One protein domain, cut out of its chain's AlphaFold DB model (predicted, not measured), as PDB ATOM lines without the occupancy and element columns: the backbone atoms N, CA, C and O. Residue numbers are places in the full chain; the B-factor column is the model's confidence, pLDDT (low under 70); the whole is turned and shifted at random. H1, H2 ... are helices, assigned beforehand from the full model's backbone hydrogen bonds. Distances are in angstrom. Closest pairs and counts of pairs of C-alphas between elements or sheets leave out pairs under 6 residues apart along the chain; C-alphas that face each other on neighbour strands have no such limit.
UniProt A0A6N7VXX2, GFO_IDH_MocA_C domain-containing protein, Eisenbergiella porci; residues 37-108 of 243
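Overview. This is residues 37 to 108 of the 243 residues of the protein "GFO_IDH_MocA_C domain-containing protein" of Eisenbergiella porci (UniProt A0A6N7VXX2). This domain has little regular structure: four short helices set among loops, with H2 and H4 side by side, H1 near one end of that pair and H3 steeply tilted against H2. Of the 72 printed residues, 27 are in the named helices, H1 to H4 in chain order; the class is all helix, with no named strand. The whole is compact, radius of gyration of the C-alphas 11.6 A, spanning 35 by 24 by 19 A.

Along the chain. H1 is residues 47 to 50, beginning at C-alpha 47 (145.476, 161.097, 158.565). H2 is residues 61 to 67, 9.2 A long, and H3 residues 73 to 79, 9.7 A. H4, residues 87 to 95, 12.3 A, ends at C-alpha 95 (141.775, 155.849, 163.778).

Arrangement. The hub, H2, touches H1, closest C-alphas Cys 47 and Ala 61, 6.0 A. H2 touches H3 at a steep tilt of 65 degrees, opposite ways, closest C-alphas Tyr 65 and Ala 73, 4.9 A. H2 touches H4 at a shallow tilt of 13 degrees, opposite ways, closest C-alphas Ile 66 and Lys 90, 7.1 A. H1 touches H4; H3 is apart from H1. Every O i to N i+4 pair is within hydrogen-bond range in H3 and H4, 2 of 3 in H2; H1 is too short for one.

Size, cuts and confidence. The printed part has no cut, and no link is long. Residues 96 to 108 hold no named element. No printed residue is under 70 in pLDDT.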
ATOM      1  N   GLU A  37     145.013 176.915 155.581       96.38
ATOM      2  CA  GLU A  37     145.501 177.438 154.301       96.38
ATOM      3  C   GLU A  37     146.860 176.847 153.901       96.38
ATOM      4  O   GLU A  37     147.183 176.784 152.720       96.38
ATOM      5  N   MET A  38     147.639 176.385 154.881       96.94
ATOM      6  CA  MET A  38     148.944 175.748 154.675       96.94
ATOM      7  C   MET A  38     148.842 174.221 154.553       96.94
ATOM      8  O   MET A  38     149.855 173.542 154.368       96.94
ATOM      9  N   ALA A  39     147.635 173.656 154.666       96.88
ATOM     10  CA  ALA A  39     147.430 172.227 154.492       96.88
ATOM     11  C   ALA A  39     147.726 171.810 153.037       96.88
ATOM     12  O   ALA A  39     147.372 172.538 152.108       96.88
ATOM     13  N   PRO A  40     148.311 170.618 152.807       97.19
ATOM     14  CA  PRO A  40     148.439 170.077 151.459       97.19
ATOM     15  C   PRO A  40     147.093 170.026 150.731       97.19
ATOM     16  O   PRO A  40     146.044 169.810 151.349       97.19
ATOM     17  N   GLU A  41     147.125 170.162 149.406       96.81
ATOM     18  CA  GLU A  41     145.924 170.032 148.585       96.81
ATOM     19  C   GLU A  41     145.238 168.680 148.847       96.81
ATOM     20  O   GLU A  41     145.894 167.643 148.971       96.81
ATOM     21  N   ASN A  42     143.909 168.693 148.971       95.62
ATOM     22  CA  ASN A  42     143.097 167.520 149.316       95.62
ATOM     23  C   ASN A  42     143.434 166.868 150.676       95.62
ATOM     24  O   ASN A  42     143.062 165.718 150.914       95.62
ATOM     25  N   ALA A  43     144.109 167.570 151.595       97.44
ATOM     26  CA  ALA A  43     144.320 167.066 152.947       97.44
ATOM     27  C   ALA A  43     142.991 166.917 153.705       97.44
ATOM     28  O   ALA A  43     142.217 167.871 153.853       97.44
ATOM     29  N   GLY A  44     142.777 165.710 154.230       96.62
ATOM     30  CA  GLY A  44     141.641 165.372 155.079       96.62
ATOM     31  C   GLY A  44     141.723 165.984 156.475       96.62
ATOM     32  O   GLY A  44     142.596 166.796 156.796       96.62
ATOM     33  N   THR A  45     140.803 165.561 157.339       96.44
ATOM     34  CA  THR A  45     140.759 165.980 158.749       96.44
ATOM     35  C   THR A  45     141.473 165.000 159.674       96.44
ATOM     36  O   THR A  45     141.885 165.409 160.753       96.44
ATOM     37  N   HIS A  46     141.649 163.744 159.250       97.31
ATOM     38  CA  HIS A  46     142.307 162.681 160.010       97.31
ATOM     39  C   HIS A  46     143.207 161.860 159.086       97.31
ATOM     40  O   HIS A  46     142.763 161.379 158.041       97.31
ATOM     41  N   CYS A  47     144.477 161.687 159.464       96.12
ATOM     42  CA  CYS A  47     145.476 161.097 158.565       96.12
ATOM     43  C   CYS A  47     145.155 159.645 158.183       96.12
ATOM     44  O   CYS A  47     145.349 159.273 157.031       96.12
ATOM     45  N   LEU A  48     144.661 158.840 159.130       96.00
ATOM     46  CA  LEU A  48     144.392 157.416 158.905       96.00
ATOM     47  C   LEU A  48     143.021 157.161 158.268       96.00
ATOM     48  O   LEU A  48     142.839 156.125 157.634       96.00
ATOM     49  N   ASN A  49     142.083 158.104 158.396       95.69
ATOM     50  CA  ASN A  49     140.682 157.845 158.061       95.69
ATOM     51  C   ASN A  49     140.300 158.413 156.693       95.69
ATOM     52  O   ASN A  49     139.568 157.772 155.946       95.69
ATOM     53  N   ASN A  50     140.736 159.636 156.373       96.12
ATOM     54  CA  ASN A  50     140.185 160.369 155.231       96.12
ATOM     55  C   ASN A  50     141.158 161.362 154.576       96.12
ATOM     56  O   ASN A  50     140.716 162.387 154.062       96.12
ATOM     57  N   CYS A  51     142.468 161.095 154.591       97.75
ATOM     58  CA  CYS A  51     143.472 162.023 154.064       97.75
ATOM     59  C   CYS A  51     144.169 161.502 152.790       97.75
ATOM     60  O   CYS A  51     145.184 160.813 152.889       97.75
ATOM     61  N   PRO A  52     143.696 161.878 151.585       97.56
ATOM     62  CA  PRO A  52     144.384 161.579 150.323       97.56
ATOM     63  C   PRO A  52     145.841 162.063 150.271       97.56
ATOM     64  O   PRO A  52     146.693 161.406 149.678       97.56
ATOM     65  N   ALA A  53     146.148 163.187 150.925       97.50
ATOM     66  CA  ALA A  53     147.487 163.776 150.952       97.50
ATOM     67  C   ALA A  53     148.462 163.110 151.946       97.50
ATOM     68  O   ALA A  53     149.610 163.539 152.061       97.50
ATOM     69  N   GLU A  54     148.034 162.087 152.694       96.69
ATOM     70  CA  GLU A  54     148.810 161.468 153.782       96.69
ATOM     71  C   GLU A  54     150.237 161.093 153.354       96.69
ATOM     72  O   GLU A  54     151.203 161.426 154.044       96.69
ATOM     73  N   ARG A  55     150.388 160.471 152.180       95.88
ATOM     74  CA  ARG A  55     151.688 159.975 151.712       95.88
ATOM     75  C   ARG A  55     152.683 161.065 151.330       95.88
ATOM     76  O   ARG A  55     153.878 160.871 151.545       95.88
ATOM     77  N   SER A  56     152.226 162.200 150.810       95.50
ATOM     78  CA  SER A  56     153.092 163.331 150.443       95.50
ATOM     79  C   SER A  56     153.254 164.354 151.574       95.50
ATOM     80  O   SER A  56     154.201 165.136 151.562       95.50
ATOM     81  N   CYS A  57     152.382 164.333 152.586       96.00
ATOM     82  CA  CYS A  57     152.411 165.276 153.699       96.00
ATOM     83  C   CYS A  57     153.598 165.034 154.647       96.00
ATOM     84  O   CYS A  57     153.772 163.935 155.180       96.00
ATOM     85  N   ALA A  58     154.372 166.087 154.933       93.44
ATOM     86  CA  ALA A  58     155.463 166.065 155.916       93.44
ATOM     87  C   ALA A  58     154.978 165.882 157.371       93.44
ATOM     88  O   ALA A  58     155.750 165.455 158.225       93.44
ATOM     89  N   TYR A  59     153.699 166.170 157.633       94.56
ATOM     90  CA  TYR A  59     153.061 166.092 158.951       94.56
ATOM     91  C   TYR A  59     152.005 164.980 159.049       94.56
ATOM     92  O   TYR A  59     151.052 165.086 159.819       94.56
ATOM     93  N   SER A  60     152.145 163.908 158.263       95.44
ATOM     94  CA  SER A  60     151.284 162.730 158.406       95.44
ATOM     95  C   SER A  60     151.490 162.064 159.769       95.44
ATOM     96  O   SER A  60     152.569 161.540 160.052       95.44
ATOM     97  N   ALA A  61     150.431 162.016 160.583       94.31
ATOM     98  CA  ALA A  61     150.424 161.306 161.863       94.31
ATOM     99  C   ALA A  61     150.771 159.817 161.692       94.31
ATOM    100  O   ALA A  61     151.533 159.262 162.477       94.31
ATOM    101  N   LYS A  62     150.299 159.171 160.616       93.94
ATOM    102  CA  LYS A  62     150.630 157.768 160.320       93.94
ATOM    103  C   LYS A  62     152.135 157.582 160.124       93.94
ATOM    104  O   LYS A  62     152.748 156.714 160.746       93.94
ATOM    105  N   ARG A  63     152.739 158.425 159.284       94.19
ATOM    106  CA  ARG A  63     154.170 158.344 158.975       94.19
ATOM    107  C   ARG A  63     155.021 158.688 160.181       94.19
ATOM    108  O   ARG A  63     155.998 157.997 160.430       94.19
ATOM    109  N   LEU A  64     154.655 159.732 160.914       93.56
ATOM    110  CA  LEU A  64     155.450 160.246 162.024       93.56
ATOM    111  C   LEU A  64     155.306 159.425 163.301       93.56
ATOM    112  O   LEU A  64     156.266 159.335 164.051       93.56
ATOM    113  N   TYR A  65     154.135 158.852 163.580       92.75
ATOM    114  CA  TYR A  65     153.873 158.207 164.872       92.75
ATOM    115  C   TYR A  65     153.957 156.678 164.803       92.75
ATOM    116  O   TYR A  65     154.230 156.048 165.828       92.75
ATOM    117  N   ILE A  66     153.746 156.082 163.619       92.19
ATOM    118  CA  ILE A  66     153.751 154.623 163.415       92.19
ATOM    119  C   ILE A  66     154.929 154.178 162.541       92.19
ATOM    120  O   ILE A  66     155.748 153.387 162.995       92.19
ATOM    121  N   GLU A  67     155.008 154.641 161.291       93.81
ATOM    122  CA  GLU A  67     155.918 154.041 160.298       93.81
ATOM    123  C   GLU A  67     157.374 154.496 160.463       93.81
ATOM    124  O   GLU A  67     158.298 153.712 160.276       93.81
ATOM    125  N   ASN A  68     157.580 155.766 160.811       92.94
ATOM    126  CA  ASN A  68     158.890 156.392 160.984       92.94
ATOM    127  C   ASN A  68     158.913 157.204 162.295       92.94
ATOM    128  O   ASN A  68     159.023 158.433 162.245       92.94
ATOM    129  N   PRO A  69     158.820 156.545 163.470       89.38
ATOM    130  CA  PRO A  69     158.671 157.177 164.785       89.38
ATOM    131  C   PRO A  69     159.954 157.841 165.311       89.38
ATOM    132  O   PRO A  69     160.288 157.742 166.485       89.38
ATOM    133  N   GLN A  70     160.681 158.536 164.437       86.38
ATOM    134  CA  GLN A  70     161.917 159.253 164.754       86.38
ATOM    135  C   GLN A  70     161.645 160.605 165.425       86.38
ATOM    136  O   GLN A  70     162.510 161.152 166.102       86.38
ATOM    137  N   ARG A  71     160.451 161.175 165.216       80.25
ATOM    138  CA  ARG A  71     160.044 162.467 165.776       80.25
ATOM    139  C   ARG A  71     158.737 162.332 166.521       80.25
ATOM    140  O   ARG A  71     157.801 161.732 166.006       80.25
ATOM    141  N   TRP A  72     158.676 162.942 167.701       82.00
ATOM    142  CA  TRP A  72     157.471 163.099 168.524       82.00
ATOM    143  C   TRP A  72     156.836 161.808 169.047       82.00
ATOM    144  O   TRP A  72     156.088 161.883 170.010       82.00
ATOM    145  N   ALA A  73     157.148 160.633 168.492       83.19
ATOM    146  CA  ALA A  73     156.528 159.369 168.873       83.19
ATOM    147  C   ALA A  73     156.614 159.086 170.379       83.19
ATOM    148  O   ALA A  73     155.621 158.673 170.965       83.19
ATOM    149  N   ASN A  74     157.751 159.377 171.019       83.00
ATOM    150  CA  ASN A  74     157.879 159.229 172.471       83.00
ATOM    151  C   ASN A  74     156.887 160.123 173.226       83.00
ATOM    152  O   ASN A  74     156.250 159.648 174.155       83.00
ATOM    153  N   ASN A  75     156.713 161.381 172.807       85.44
ATOM    154  CA  ASN A  75     155.740 162.299 173.402       85.44
ATOM    155  C   ASN A  75     154.306 161.805 173.176       85.44
ATOM    156  O   ASN A  75     153.548 161.671 174.124       85.44
ATOM    157  N   ILE A  76     153.958 161.462 171.931       88.12
ATOM    158  CA  ILE A  76     152.599 161.035 171.576       88.12
ATOM    159  C   ILE A  76     152.191 159.769 172.333       88.12
ATOM    160  O   ILE A  76     151.086 159.703 172.859       88.12
ATOM    161  N   TRP A  77     153.067 158.762 172.399       89.56
ATOM    162  CA  TRP A  77     152.747 157.494 173.058       89.56
ATOM    163  C   TRP A  77     152.905 157.543 174.580       89.56
ATOM    164  O   TRP A  77     152.292 156.737 175.267       89.56
ATOM    165  N   HIS A  78     153.681 158.486 175.116       86.75
ATOM    166  CA  HIS A  78     153.649 158.802 176.543       86.75
ATOM    167  C   HIS A  78     152.308 159.452 176.919       86.75
ATOM    168  O   HIS A  78     151.643 159.024 177.861       86.75
ATOM    169  N   ASP A  79     151.871 160.438 176.134       87.00
ATOM    170  CA  ASP A  79     150.678 161.239 176.419       87.00
ATOM    171  C   ASP A  79     149.369 160.568 175.962       87.00
ATOM    172  O   ASP A  79     148.284 161.087 176.224       87.00
ATOM    173  N   SER A  80     149.433 159.413 175.288       84.50
ATOM    174  CA  SER A  80     148.252 158.621 174.923       84.50
ATOM    175  C   SER A  80     147.633 157.882 176.114       84.50
ATOM    176  O   SER A  80     146.539 157.337 175.987       84.50
ATOM    177  N   GLY A  81     148.330 157.824 177.256       82.69
ATOM    178  CA  GLY A  81     147.885 157.106 178.453       82.69
ATOM    179  C   GLY A  81     147.966 155.580 178.341       82.69
ATOM    180  O   GLY A  81     147.537 154.879 179.255       82.69
ATOM    181  N   VAL A  82     148.525 155.053 177.246       83.75
ATOM    182  CA  VAL A  82     148.716 153.614 177.035       83.75
ATOM    183  C   VAL A  82     150.194 153.282 177.162       83.75
ATOM    184  O   VAL A  82     151.026 153.781 176.409       83.75
ATOM    185  N   SER A  83     150.529 152.409 178.109       86.12
ATOM    186  CA  SER A  83     151.903 151.948 178.295       86.12
ATOM    187  C   SER A  83     152.284 150.952 177.200       86.12
ATOM    188  O   SER A  83     151.683 149.889 177.105       86.12
ATOM    189  N   GLN A  84     153.322 151.279 176.426       86.00
ATOM    190  CA  GLN A  84     153.914 150.407 175.398       86.00
ATOM    191  C   GLN A  84     152.893 149.817 174.397       86.00
ATOM    192  O   GLN A  84     152.825 148.598 174.243       86.00
ATOM    193  N   PRO A  85     152.114 150.656 173.687       90.12
ATOM    194  CA  PRO A  85     151.060 150.173 172.800       90.12
ATOM    195  C   PRO A  85     151.623 149.356 171.629       90.12
ATOM    196  O   PRO A  85     152.640 149.736 171.026       90.12
ATOM    197  N   THR A  86     150.934 148.270 171.261       92.50
ATOM    198  CA  THR A  86     151.267 147.471 170.068       92.50
ATOM    199  C   THR A  86     151.015 148.262 168.782       92.50
ATOM    200  O   THR A  86     150.367 149.309 168.783       92.50
ATOM    201  N   ALA A  87     151.512 147.774 167.642       91.62
ATOM    202  CA  ALA A  87     151.264 148.423 166.354       91.62
ATOM    203  C   ALA A  87     149.760 148.519 166.031       91.62
ATOM    204  O   ALA A  87     149.290 149.553 165.555       91.62
ATOM    205  N   GLU A  88     148.997 147.473 166.344       94.38
ATOM    206  CA  GLU A  88     147.548 147.412 166.154       94.38
ATOM    207  C   GLU A  88     146.827 148.413 167.060       94.38
ATOM    208  O   GLU A  88     145.928 149.119 166.603       94.38
ATOM    209  N   GLU A  89     147.245 148.529 168.323       93.94
ATOM    210  CA  GLU A  89     146.683 149.507 169.259       93.94
ATOM    211  C   GLU A  89     146.965 150.939 168.817       93.94
ATOM    212  O   GLU A  89     146.064 151.774 168.840       93.94
ATOM    213  N   LYS A  90     148.184 151.218 168.343       94.38
ATOM    214  CA  LYS A  90     148.552 152.523 167.778       94.38
ATOM    215  C   LYS A  90     147.667 152.894 166.589       94.38
ATOM    216  O   LYS A  90     147.199 154.028 166.509       94.38
ATOM    217  N   ILE A  91     147.421 151.949 165.676       95.31
ATOM    218  CA  ILE A  91     146.530 152.154 164.524       95.31
ATOM    219  C   ILE A  91     145.095 152.392 164.989       95.31
ATOM    220  O   ILE A  91     144.457 153.318 164.490       95.31
ATOM    221  N   ARG A  92     144.597 151.596 165.945       95.00
ATOM    222  CA  ARG A  92     143.245 151.746 166.501       95.00
ATOM    223  C   ARG A  92     143.061 153.141 167.098       95.00
ATOM    224  O   ARG A  92     142.185 153.868 166.647       95.00
ATOM    225  N   LEU A  93     143.953 153.538 168.008       93.88
ATOM    226  CA  LEU A  93     143.935 154.847 168.667       93.88
ATOM    227  C   LEU A  93     144.001 155.999 167.658       93.88
ATOM    228  O   LEU A  93     143.240 156.950 167.755       93.88
ATOM    229  N   LEU A  94     144.871 155.919 166.649       93.94
ATOM    230  CA  LEU A  94     144.976 156.968 165.627       93.94
ATOM    231  C   LEU A  94     143.858 156.926 164.574       93.94
ATOM    232  O   LEU A  94     143.802 157.821 163.730       93.94
ATOM    233  N   SER A  95     142.985 155.917 164.608       95.25
ATOM    234  CA  SER A  95     141.775 155.849 163.778       95.25
ATOM    235  C   SER A  95     140.528 156.358 164.511       95.25
ATOM    236  O   SER A  95     139.514 156.646 163.875       95.25
ATOM    237  N   GLU A  96     140.589 156.510 165.834       93.69
ATOM    238  CA  GLU A  96     139.536 157.114 166.651       93.69
ATOM    239  C   GLU A  96     139.466 158.631 166.378       93.69
ATOM    240  O   GLU A  96     140.456 159.360 166.495       93.69
ATOM    241  N   ALA A  97     138.303 159.122 165.938       89.31
ATOM    242  CA  ALA A  97     138.137 160.518 165.508       89.31
ATOM    243  C   ALA A  97     138.168 161.525 166.674       89.31
ATOM    244  O   ALA A  97     138.442 162.707 166.475       89.31
ATOM    245  N   ASP A  98     137.871 161.063 167.883       89.88
ATOM    246  CA  ASP A  98     137.980 161.803 169.137       89.88
ATOM    247  C   ASP A  98     139.404 161.793 169.711       89.88
ATOM    248  O   ASP A  98     139.722 162.629 170.561       89.88
ATOM    249  N   ASN A  99     140.293 160.925 169.213       90.69
ATOM    250  CA  ASN A  99     141.694 160.942 169.610       90.69
ATOM    251  C   ASN A  99     142.367 162.246 169.132       90.69
ATOM    252  O   ASN A  99     142.433 162.510 167.928       90.69
ATOM    253  N   PRO A 100     142.933 163.071 170.033       89.75
ATOM    254  CA  PRO A 100     143.526 164.352 169.651       89.75
ATOM    255  C   PRO A 100     144.716 164.210 168.690       89.75
ATOM    256  O   PRO A 100     144.984 165.133 167.921       89.75
ATOM    257  N   TYR A 101     145.396 163.060 168.693       91.06
ATOM    258  CA  TYR A 101     146.560 162.778 167.852       91.06
ATOM    259  C   TYR A 101     146.202 162.212 166.469       91.06
ATOM    260  O   TYR A 101     147.079 162.117 165.610       91.06
ATOM    261  N   SER A 102     144.934 161.860 166.211       92.31
ATOM    262  CA  SER A 102     144.479 161.422 164.879       92.31
ATOM    263  C   SER A 102     144.223 162.598 163.926       92.31
ATOM    264  O   SER A 102     144.243 162.440 162.696       92.31
ATOM    265  N   ARG A 103     143.996 163.791 164.490       94.94
ATOM    266  CA  ARG A 103     143.609 165.016 163.781       94.94
ATOM    267  C   ARG A 103     144.749 165.583 162.934       94.94
ATOM    268  O   ARG A 103     145.921 165.556 163.293       94.94
ATOM    269  N   CYS A 104     144.386 166.157 161.792       96.25
ATOM    270  CA  CYS A 104     145.300 166.899 160.933       96.25
ATOM    271  C   CYS A 104     145.792 168.166 161.651       96.25
ATOM    272  O   CYS A 104     144.978 169.023 161.995       96.25
ATOM    273  N   VAL A 105     147.114 168.316 161.813       94.81
ATOM    274  CA  VAL A 105     147.730 169.448 162.534       94.81
ATOM    275  C   VAL A 105     147.287 170.817 161.998       94.81
ATOM    276  O   VAL A 105     146.987 171.717 162.779       94.81
ATOM    277  N   TYR A 106     147.120 170.946 160.678       96.88
ATOM    278  CA  TYR A 106     146.650 172.167 160.009       96.88
ATOM    279  C   TYR A 106     145.180 172.509 160.306       96.88
ATOM    280  O   TYR A 106     144.732 173.623 160.068       96.88
ATOM    281  N   ARG A 107     144.399 171.552 160.822       95.56
ATOM    282  CA  ARG A 107     142.970 171.698 161.151       95.56
ATOM    283  C   ARG A 107     142.698 171.487 162.646       95.56
ATOM    284  O   ARG A 107     141.550 171.308 163.056       95.56
ATOM    285  N   CYS A 108     143.741 171.525 163.478       92.75
ATOM    286  CA  CYS A 108     143.598 171.426 164.929       92.75
ATOM    287  C   CYS A 108     143.034 172.708 165.560       92.75
ATOM    288  O   CYS A 108     142.434 172.634 166.633       92.75
TER     289      CYS A 108